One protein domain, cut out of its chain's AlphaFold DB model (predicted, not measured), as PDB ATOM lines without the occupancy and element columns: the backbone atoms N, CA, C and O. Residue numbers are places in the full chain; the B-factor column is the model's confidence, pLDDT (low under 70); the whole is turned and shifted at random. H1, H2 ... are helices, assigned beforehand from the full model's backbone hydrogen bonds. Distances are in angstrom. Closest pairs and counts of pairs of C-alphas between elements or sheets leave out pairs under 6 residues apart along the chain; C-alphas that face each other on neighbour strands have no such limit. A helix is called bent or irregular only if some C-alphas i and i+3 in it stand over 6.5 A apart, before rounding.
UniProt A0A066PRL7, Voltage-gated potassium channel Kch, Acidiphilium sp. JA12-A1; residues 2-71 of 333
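What this domain is: This is residues 2 to 71 of the 333 residues of the protein "Voltage-gated potassium channel Kch" of Acidiphilium sp. JA12-A1 (UniProt A0A066PRL7). Two helical hairpins share the long helix H2: H3 folds back side by side with it, while H1 meets it near their link and splays away as a V. The 70 printed residues have three named helices, H1, H2, H3 in chain order, no named strand, class all helix. The whole is only just compact, close to loose, with radius of gyration of the C-alphas 12.9 A and spans of 39 by 27 by 16 A.

Where its parts are: Find C-alpha 22 at (5.826, -38.096, -21.308); from there H2 runs 28.6 A to residue 41. H3, residues 50 to 68, covers 27.3 A and ends at C-alpha 68, (-1.486, -36.581, -16.687); it is irregular, with C-alphas 64 and 67 7.8 A apart. H1, residues 2 to 18, spans 25.0 A.

How they stand to each other: H2 and H3, a hairpin, touch, closest at C-alphas of Ala 32 and Ile 55, 6.3 A, at a shallow tilt of 23 degrees, opposite ways. H1 and H2, also a hairpin, touch through residues 13 to 17 and 23 to 28 alone, closest at C-alphas of Gly 16 and Ala 24, 5.1 A; their shallow tilt of 33 degrees, opposite ways, is only just short of steep. H1 and H3 are apart. Every O i to N i+4 pair is within hydrogen-bond range in H1 and H2, 13 of 15 in H3.

The domain as a whole: Look to C-alphas of Thr 46 and Arg 71, the two farthest apart, at 39.3 A. The printed part has no cut; the link H1 to H2 is tight, H2 to H3 short. Confidence is under 70 in 21 residues, among them 2 to 9, 43 to 48 and 69 to 71.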
ATOM      1  N   PRO A   2       1.989 -53.269 -44.715       51.06
ATOM      2  CA  PRO A   2       2.297 -52.031 -43.966       51.06
ATOM      3  C   PRO A   2       1.443 -51.825 -42.703       51.06
ATOM      4  O   PRO A   2       1.945 -51.421 -41.657       51.06
ATOM      5  N   ASN A   3       0.160 -52.193 -42.770       49.66
ATOM      6  CA  ASN A   3      -0.806 -51.945 -41.694       49.66
ATOM      7  C   ASN A   3      -0.513 -52.736 -40.407       49.66
ATOM      8  O   ASN A   3      -0.857 -52.284 -39.321       49.66
ATOM      9  N   VAL A   4       0.157 -53.891 -40.504       57.16
ATOM     10  CA  VAL A   4       0.496 -54.728 -39.337       57.16
ATOM     11  C   VAL A   4       1.614 -54.087 -38.512       57.16
ATOM     12  O   VAL A   4       1.553 -54.081 -37.286       57.16
ATOM     13  N   VAL A   5       2.606 -53.492 -39.181       55.59
ATOM     14  CA  VAL A   5       3.722 -52.793 -38.523       55.59
ATOM     15  C   VAL A   5       3.225 -51.525 -37.830       55.59
ATOM     16  O   VAL A   5       3.583 -51.267 -36.683       55.59
ATOM     17  N   VAL A   6       2.339 -50.777 -38.495       61.38
ATOM     18  CA  VAL A   6       1.689 -49.594 -37.911       61.38
ATOM     19  C   VAL A   6       0.834 -49.985 -36.701       61.38
ATOM     20  O   VAL A   6       0.934 -49.341 -35.659       61.38
ATOM     21  N   GLY A   7       0.072 -51.081 -36.787       67.56
ATOM     22  CA  GLY A   7      -0.733 -51.583 -35.669       67.56
ATOM     23  C   GLY A   7       0.107 -52.022 -34.464       67.56
ATOM     24  O   GLY A   7      -0.195 -51.653 -33.331       67.56
ATOM     25  N   ALA A   8       1.210 -52.739 -34.690       64.94
ATOM     26  CA  ALA A   8       2.125 -53.142 -33.618       64.94
ATOM     27  C   ALA A   8       2.781 -51.930 -32.929       64.94
ATOM     28  O   ALA A   8       2.879 -51.886 -31.700       64.94
ATOM     29  N   LEU A   9       3.172 -50.915 -33.709       64.31
ATOM     30  CA  LEU A   9       3.721 -49.661 -33.192       64.31
ATOM     31  C   LEU A   9       2.691 -48.898 -32.341       64.31
ATOM     32  O   LEU A   9       3.027 -48.395 -31.269       64.31
ATOM     33  N   GLN A  10       1.429 -48.859 -32.775       71.44
ATOM     34  CA  GLN A  10       0.341 -48.221 -32.028       71.44
ATOM     35  C   GLN A  10       0.056 -48.924 -30.693       71.44
ATOM     36  O   GLN A  10      -0.137 -48.247 -29.682       71.44
ATOM     37  N   ILE A  11       0.099 -50.260 -30.650       73.31
ATOM     38  CA  ILE A  11      -0.076 -51.035 -29.407       73.31
ATOM     39  C   ILE A  11       1.054 -50.737 -28.409       73.31
ATOM     40  O   ILE A  11       0.796 -50.518 -27.225       73.31
ATOM     41  N   LEU A  12       2.303 -50.665 -28.876       65.25
ATOM     42  CA  LEU A  12       3.455 -50.333 -28.026       65.25
ATOM     43  C   LEU A  12       3.356 -48.922 -27.433       65.25
ATOM     44  O   LEU A  12       3.648 -48.714 -26.253       65.25
ATOM     45  N   ILE A  13       2.893 -47.956 -28.223       70.88
ATOM     46  CA  ILE A  13       2.680 -46.580 -27.759       70.88
ATOM     47  C   ILE A  13       1.522 -46.511 -26.763       70.88
ATOM     48  O   ILE A  13       1.641 -45.818 -25.751       70.88
ATOM     49  N   ALA A  14       0.445 -47.269 -26.984       73.31
ATOM     50  CA  ALA A  14      -0.669 -47.371 -26.045       73.31
ATOM     51  C   ALA A  14      -0.223 -47.915 -24.674       73.31
ATOM     52  O   ALA A  14      -0.606 -47.365 -23.639       73.31
ATOM     53  N   LEU A  15       0.661 -48.921 -24.649       70.69
ATOM     54  CA  LEU A  15       1.283 -49.417 -23.412       70.69
ATOM     55  C   LEU A  15       2.137 -48.337 -22.722       70.69
ATOM     56  O   LEU A  15       2.089 -48.189 -21.500       70.69
ATOM     57  N   GLY A  16       2.868 -47.526 -23.492       63.09
ATOM     58  CA  GLY A  16       3.619 -46.383 -22.964       63.09
ATOM     59  C   GLY A  16       2.731 -45.273 -22.378       63.09
ATOM     60  O   GLY A  16       3.093 -44.658 -21.369       63.09
ATOM     61  N   LEU A  17       1.559 -45.036 -22.974       72.44
ATOM     62  CA  LEU A  17       0.560 -44.082 -22.481       72.44
ATOM     63  C   LEU A  17      -0.088 -44.563 -21.171       72.44
ATOM     64  O   LEU A  17      -0.253 -43.760 -20.252       72.44
ATOM     65  N   LEU A  18      -0.368 -45.865 -21.026       71.56
ATOM     66  CA  LEU A  18      -0.849 -46.452 -19.761       71.56
ATOM     67  C   LEU A  18       0.117 -46.181 -18.595       71.56
ATOM     68  O   LEU A  18      -0.313 -45.885 -17.482       71.56
ATOM     69  N   GLY A  19       1.425 -46.178 -18.868       63.59
ATOM     70  CA  GLY A  19       2.472 -45.830 -17.901       63.59
ATOM     71  C   GLY A  19       2.596 -44.335 -17.568       63.59
ATOM     72  O   GLY A  19       3.544 -43.955 -16.879       63.59
ATOM     73  N   ARG A  20       1.691 -43.474 -18.064       70.81
ATOM     74  CA  ARG A  20       1.739 -42.002 -17.926       70.81
ATOM     75  C   ARG A  20       3.077 -41.391 -18.380       70.81
ATOM     76  O   ARG A  20       3.525 -40.376 -17.840       70.81
ATOM     77  N   SER A  21       3.720 -42.006 -19.376       70.19
ATOM     78  CA  SER A  21       5.024 -41.573 -19.881       70.19
ATOM     79  C   SER A  21       4.913 -40.340 -20.777       70.19
ATOM     80  O   SER A  21       4.191 -40.343 -21.776       70.19
ATOM     81  N   ARG A  22       5.712 -39.308 -20.476       71.62
ATOM     82  CA  ARG A  22       5.826 -38.096 -21.308       71.62
ATOM     83  C   ARG A  22       6.370 -38.393 -22.710       71.62
ATOM     84  O   ARG A  22       5.964 -37.751 -23.673       71.62
ATOM     85  N   ILE A  23       7.276 -39.366 -22.821       68.19
ATOM     86  CA  ILE A  23       7.897 -39.758 -24.096       68.19
ATOM     87  C   ILE A  23       6.860 -40.452 -24.984       68.19
ATOM     88  O   ILE A  23       6.727 -40.094 -26.148       68.19
ATOM     89  N   ALA A  24       6.055 -41.355 -24.413       70.88
ATOM     90  CA  ALA A  24       4.970 -42.014 -25.142       70.88
ATOM     91  C   ALA A  24       3.949 -41.020 -25.687       70.88
ATOM     92  O   ALA A  24       3.514 -41.133 -26.829       70.88
ATOM     93  N   TRP A  25       3.606 -40.025 -24.870       80.19
ATOM     94  CA  TRP A  25       2.695 -38.957 -25.245       80.19
ATOM     95  C   TRP A  25       3.219 -38.114 -26.416       80.19
ATOM     96  O   TRP A  25       2.495 -37.903 -27.386       80.19
ATOM     97  N   LEU A  26       4.494 -37.708 -26.384       77.69
ATOM     98  CA  LEU A  26       5.116 -36.967 -27.490       77.69
ATOM     99  C   LEU A  26       5.198 -37.798 -28.777       77.69
ATOM    100  O   LEU A  26       4.872 -37.292 -29.851       77.69
ATOM    101  N   SER A  27       5.587 -39.072 -28.683       70.62
ATOM    102  CA  SER A  27       5.641 -39.974 -29.840       70.62
ATOM    103  C   SER A  27       4.256 -40.221 -30.446       70.62
ATOM    104  O   SER A  27       4.119 -40.206 -31.668       70.62
ATOM    105  N   ALA A  28       3.220 -40.384 -29.613       79.19
ATOM    106  CA  ALA A  28       1.836 -40.533 -30.062       79.19
ATOM    107  C   ALA A  28       1.350 -39.301 -30.838       79.19
ATOM    108  O   ALA A  28       0.764 -39.443 -31.909       79.19
ATOM    109  N   ILE A  29       1.647 -38.096 -30.334       82.38
ATOM    110  CA  ILE A  29       1.335 -36.838 -31.026       82.38
ATOM    111  C   ILE A  29       2.066 -36.764 -32.369       82.38
ATOM    112  O   ILE A  29       1.444 -36.452 -33.381       82.38
ATOM    113  N   GLY A  30       3.365 -37.076 -32.393       79.00
ATOM    114  CA  GLY A  30       4.168 -37.031 -33.617       79.00
ATOM    115  C   GLY A  30       3.641 -37.963 -34.710       79.00
ATOM    116  O   GLY A  30       3.510 -37.549 -35.859       79.00
ATOM    117  N   ILE A  31       3.274 -39.198 -34.354       77.19
ATOM    118  CA  ILE A  31       2.708 -40.161 -35.309       77.19
ATOM    119  C   ILE A  31       1.323 -39.731 -35.780       77.19
ATOM    120  O   ILE A  31       1.061 -39.784 -36.979       77.19
ATOM    121  N   ALA A  32       0.452 -39.275 -34.878       82.38
ATOM    122  CA  ALA A  32      -0.872 -38.793 -35.260       82.38
ATOM    123  C   ALA A  32      -0.781 -37.589 -36.216       82.38
ATOM    124  O   ALA A  32      -1.528 -37.515 -37.191       82.38
ATOM    125  N   LEU A  33       0.185 -36.688 -35.999       80.75
ATOM    126  CA  LEU A  33       0.463 -35.566 -36.897       80.75
ATOM    127  C   LEU A  33       0.992 -36.036 -38.262       80.75
ATOM    128  O   LEU A  33       0.552 -35.544 -39.297       80.75
ATOM    129  N   ALA A  34       1.916 -37.000 -38.274       78.06
ATOM    130  CA  ALA A  34       2.452 -37.571 -39.508       78.06
ATOM    131  C   ALA A  34       1.370 -38.298 -40.324       78.06
ATOM    132  O   ALA A  34       1.318 -38.143 -41.542       78.06
ATOM    133  N   GLN A  35       0.473 -39.041 -39.662       78.12
ATOM    134  CA  GLN A  35      -0.684 -39.669 -40.303       78.12
ATOM    135  C   GLN A  35      -1.621 -38.621 -40.905       78.12
ATOM    136  O   GLN A  35      -1.985 -38.751 -42.071       78.12
ATOM    137  N   LEU A  36      -1.930 -37.554 -40.160       81.94
ATOM    138  CA  LEU A  36      -2.746 -36.446 -40.659       81.94
ATOM    139  C   LEU A  36      -2.123 -35.803 -41.910       81.94
ATOM    140  O   LEU A  36      -2.799 -35.610 -42.919       81.94
ATOM    141  N   LEU A  37      -0.816 -35.528 -41.873       80.44
ATOM    142  CA  LEU A  37      -0.074 -34.969 -43.008       80.44
ATOM    143  C   LEU A  37      -0.114 -35.891 -44.229       80.44
ATOM    144  O   LEU A  37      -0.358 -35.419 -45.337       80.44
ATOM    145  N   LEU A  38       0.077 -37.197 -44.034       78.06
ATOM    146  CA  LEU A  38       0.031 -38.178 -45.115       78.06
ATOM    147  C   LEU A  38      -1.368 -38.259 -45.746       78.06
ATOM    148  O   LEU A  38      -1.483 -38.258 -46.971       78.06
ATOM    149  N   THR A  39      -2.427 -38.267 -44.928       75.19
ATOM    150  CA  THR A  39      -3.820 -38.284 -45.412       75.19
ATOM    151  C   THR A  39      -4.191 -37.025 -46.193       75.19
ATOM    152  O   THR A  39      -4.913 -37.101 -47.189       75.19
ATOM    153  N   VAL A  40      -3.657 -35.868 -45.790       76.69
ATOM    154  CA  VAL A  40      -3.856 -34.597 -46.499       76.69
ATOM    155  C   VAL A  40      -3.066 -34.572 -47.808       76.69
ATOM    156  O   VAL A  40      -3.605 -34.181 -48.841       76.69
ATOM    157  N   HIS A  41      -1.811 -35.030 -47.791       73.94
ATOM    158  CA  HIS A  41      -0.926 -35.005 -48.957       73.94
ATOM    159  C   HIS A  41      -1.362 -35.965 -50.073       73.94
ATOM    160  O   HIS A  41      -1.243 -35.629 -51.247       73.94
ATOM    161  N   LEU A  42      -1.921 -37.130 -49.729       72.06
ATOM    162  CA  LEU A  42      -2.448 -38.097 -50.700       72.06
ATOM    163  C   LEU A  42      -3.810 -37.693 -51.304       72.06
ATOM    164  O   LEU A  42      -4.407 -38.477 -52.036       72.06
ATOM    165  N   GLY A  43      -4.334 -36.497 -51.003       63.31
ATOM    166  CA  GLY A  43      -5.593 -35.989 -51.569       63.31
ATOM    167  C   GLY A  43      -6.866 -36.685 -51.063       63.31
ATOM    168  O   GLY A  43      -7.970 -36.297 -51.448       63.31
ATOM    169  N   ALA A  44      -6.735 -37.664 -50.161       58.38
ATOM    170  CA  ALA A  44      -7.854 -38.349 -49.515       58.38
ATOM    171  C   ALA A  44      -8.654 -37.422 -48.577       58.38
ATOM    172  O   ALA A  44      -9.828 -37.653 -48.325       58.38
ATOM    173  N   ALA A  45      -8.058 -36.317 -48.113       54.44
ATOM    174  CA  ALA A  45      -8.688 -35.361 -47.198       54.44
ATOM    175  C   ALA A  45      -9.716 -34.400 -47.839       54.44
ATOM    176  O   ALA A  45     -10.133 -33.433 -47.202       54.44
ATOM    177  N   THR A  46     -10.138 -34.623 -49.089       58.41
ATOM    178  CA  THR A  46     -11.154 -33.769 -49.741       58.41
ATOM    179  C   THR A  46     -12.566 -33.962 -49.167       58.41
ATOM    180  O   THR A  46     -13.455 -33.153 -49.440       58.41
ATOM    181  N   ARG A  47     -12.772 -34.969 -48.303       59.28
ATOM    182  CA  ARG A  47     -13.956 -35.136 -47.447       59.28
ATOM    183  C   ARG A  47     -13.545 -35.387 -45.994       59.28
ATOM    184  O   ARG A  47     -12.476 -35.926 -45.720       59.28
ATOM    185  N   LEU A  48     -14.408 -34.984 -45.055       65.38
ATOM    186  CA  LEU A  48     -14.308 -35.331 -43.631       65.38
ATOM    187  C   LEU A  48     -14.622 -36.823 -43.440       65.38
ATOM    188  O   LEU A  48     -15.650 -37.189 -42.875       65.38
ATOM    189  N   ASP A  49     -13.750 -37.681 -43.954       71.88
ATOM    190  CA  ASP A  49     -13.855 -39.118 -43.763       71.88
ATOM    191  C   ASP A  49     -13.605 -39.459 -42.285       71.88
ATOM    192  O   ASP A  49     -12.881 -38.757 -41.568       71.88
ATOM    193  N   GLY A  50     -14.232 -40.538 -41.807       76.25
ATOM    194  CA  GLY A  50     -14.212 -40.921 -40.389       76.25
ATOM    195  C   GLY A  50     -12.803 -41.100 -39.812       76.25
ATOM    196  O   GLY A  50     -12.591 -40.848 -38.626       76.25
ATOM    197  N   GLU A  51     -11.825 -41.452 -40.649       74.00
ATOM    198  CA  GLU A  51     -10.415 -41.569 -40.264       74.00
ATOM    199  C   GLU A  51      -9.798 -40.216 -39.876       74.00
ATOM    200  O   GLU A  51      -9.139 -40.106 -38.841       74.00
ATOM    201  N   THR A  52     -10.071 -39.157 -40.643       78.19
ATOM    202  CA  THR A  52      -9.582 -37.799 -40.357       78.19
ATOM    203  C   THR A  52     -10.194 -37.263 -39.063       78.19
ATOM    204  O   THR A  52      -9.497 -36.673 -38.237       78.19
ATOM    205  N   ILE A  53     -11.489 -37.523 -38.842       82.44
ATOM    206  CA  ILE A  53     -12.189 -37.147 -37.605       82.44
ATOM    207  C   ILE A  53     -11.579 -37.881 -36.406       82.44
ATOM    208  O   ILE A  53     -11.298 -37.254 -35.383       82.44
ATOM    209  N   TYR A  54     -11.320 -39.184 -36.534       83.50
ATOM    210  CA  TYR A  54     -10.682 -39.977 -35.483       83.50
ATOM    211  C   TYR A  54      -9.296 -39.431 -35.105       83.50
ATOM    212  O   TYR A  54      -9.021 -39.242 -33.919       83.50
ATOM    213  N   ILE A  55      -8.446 -39.111 -36.087       81.94
ATOM    214  CA  ILE A  55      -7.101 -38.559 -35.842       81.94
ATOM    215  C   ILE A  55      -7.180 -37.200 -35.129       81.94
ATOM    216  O   ILE A  55      -6.429 -36.958 -34.181       81.94
ATOM    217  N   LEU A  56      -8.106 -36.324 -35.537       84.44
ATOM    218  CA  LEU A  56      -8.309 -35.016 -34.905       84.44
ATOM    219  C   LEU A  56      -8.801 -35.143 -33.455       84.44
ATOM    220  O   LEU A  56      -8.284 -34.458 -32.570       84.44
ATOM    221  N   VAL A  57      -9.752 -36.047 -33.192       86.56
ATOM    222  CA  VAL A  57     -10.245 -36.337 -31.833       86.56
ATOM    223  C   VAL A  57      -9.133 -36.925 -30.964       86.56
ATOM    224  O   VAL A  57      -8.959 -36.506 -29.819       86.56
ATOM    225  N   LEU A  58      -8.333 -37.845 -31.509       84.38
ATOM    226  CA  LEU A  58      -7.190 -38.433 -30.816       84.38
ATOM    227  C   LEU A  58      -6.154 -37.360 -30.440       84.38
ATOM    228  O   LEU A  58      -5.764 -37.281 -29.276       84.38
ATOM    229  N   LEU A  59      -5.766 -36.487 -31.376       84.88
ATOM    230  CA  LEU A  59      -4.853 -35.364 -31.115       84.88
ATOM    231  C   LEU A  59      -5.400 -34.415 -30.043       84.88
ATOM    232  O   LEU A  59      -4.676 -34.066 -29.107       84.88
ATOM    233  N   ALA A  60      -6.679 -34.039 -30.133       85.50
ATOM    234  CA  ALA A  60      -7.326 -33.183 -29.141       85.50
ATOM    235  C   ALA A  60      -7.339 -33.838 -27.750       85.50
ATOM    236  O   ALA A  60      -6.987 -33.195 -26.760       85.50
ATOM    237  N   SER A  61      -7.666 -35.131 -27.672       82.44
ATOM    238  CA  SER A  61      -7.675 -35.885 -26.413       82.44
ATOM    239  C   SER A  61      -6.282 -35.973 -25.777       82.44
ATOM    240  O   SER A  61      -6.139 -35.752 -24.573       82.44
ATOM    241  N   LEU A  62      -5.237 -36.196 -26.583       82.44
ATOM    242  CA  LEU A  62      -3.852 -36.216 -26.119       82.44
ATOM    243  C   LEU A  62      -3.433 -34.835 -25.598       82.44
ATOM    244  O   LEU A  62      -2.854 -34.750 -24.515       82.44
ATOM    245  N   LEU A  63      -3.758 -33.751 -26.305       82.88
ATOM    246  CA  LEU A  63      -3.423 -32.388 -25.876       82.88
ATOM    247  C   LEU A  63      -4.144 -31.977 -24.582       82.88
ATOM    248  O   LEU A  63      -3.524 -31.359 -23.712       82.88
ATOM    249  N   LEU A  64      -5.414 -32.358 -24.416       84.62
ATOM    250  CA  LEU A  64      -6.179 -32.115 -23.185       84.62
ATOM    251  C   LEU A  64      -5.615 -32.905 -21.997       84.62
ATOM    252  O   LEU A  64      -5.527 -32.387 -20.883       84.62
ATOM    253  N   ALA A  65      -5.153 -34.133 -22.232       78.88
ATOM    254  CA  ALA A  65      -4.588 -34.997 -21.201       78.88
ATOM    255  C   ALA A  65      -3.120 -34.679 -20.837       78.88
ATOM    256  O   ALA A  65      -2.531 -35.396 -20.027       78.88
ATOM    257  N   ARG A  66      -2.521 -33.587 -21.352       76.50
ATOM    258  CA  ARG A  66      -1.090 -33.240 -21.163       76.50
ATOM    259  C   ARG A  66      -0.610 -33.277 -19.704       76.50
ATOM    260  O   ARG A  66       0.513 -33.691 -19.433       76.50
ATOM    261  N   ASN A  67      -1.464 -32.878 -18.756       73.56
ATOM    262  CA  ASN A  67      -1.109 -32.778 -17.335       73.56
ATOM    263  C   ASN A  67      -1.013 -34.152 -16.637       73.56
ATOM    264  O   ASN A  67      -0.447 -34.240 -15.553       73.56
ATOM    265  N   HIS A  68      -1.540 -35.223 -17.243       71.75
ATOM    266  CA  HIS A  68      -1.486 -36.581 -16.687       71.75
ATOM    267  C   HIS A  68      -0.174 -37.322 -17.003       71.75
ATOM    268  O   HIS A  68       0.111 -38.333 -16.362       71.75
ATOM    269  N   PHE A  69       0.645 -36.821 -17.938       66.62
ATOM    270  CA  PHE A  69       1.860 -37.484 -18.439       66.62
ATOM    271  C   PHE A  69       3.159 -36.831 -17.924       66.62
ATOM    272  O   PHE A  69       4.043 -36.473 -18.702       66.62
ATOM    273  N   SER A  70       3.283 -36.637 -16.606       57.72
ATOM    274  CA  SER A  70       4.434 -35.951 -15.985       57.72
ATOM    275  C   SER A  70       5.549 -36.878 -15.482       57.72
ATOM    276  O   SER A  70       6.610 -36.394 -15.088       57.72
ATOM    277  N   ARG A  71       5.358 -38.205 -15.498       55.62
ATOM    278  CA  ARG A  71       6.350 -39.153 -14.968       55.62
ATOM    279  C   ARG A  71       7.412 -39.486 -16.023       55.62
ATOM    280  O   ARG A  71       7.127 -40.154 -17.017       55.62
TER     281      ARG A  71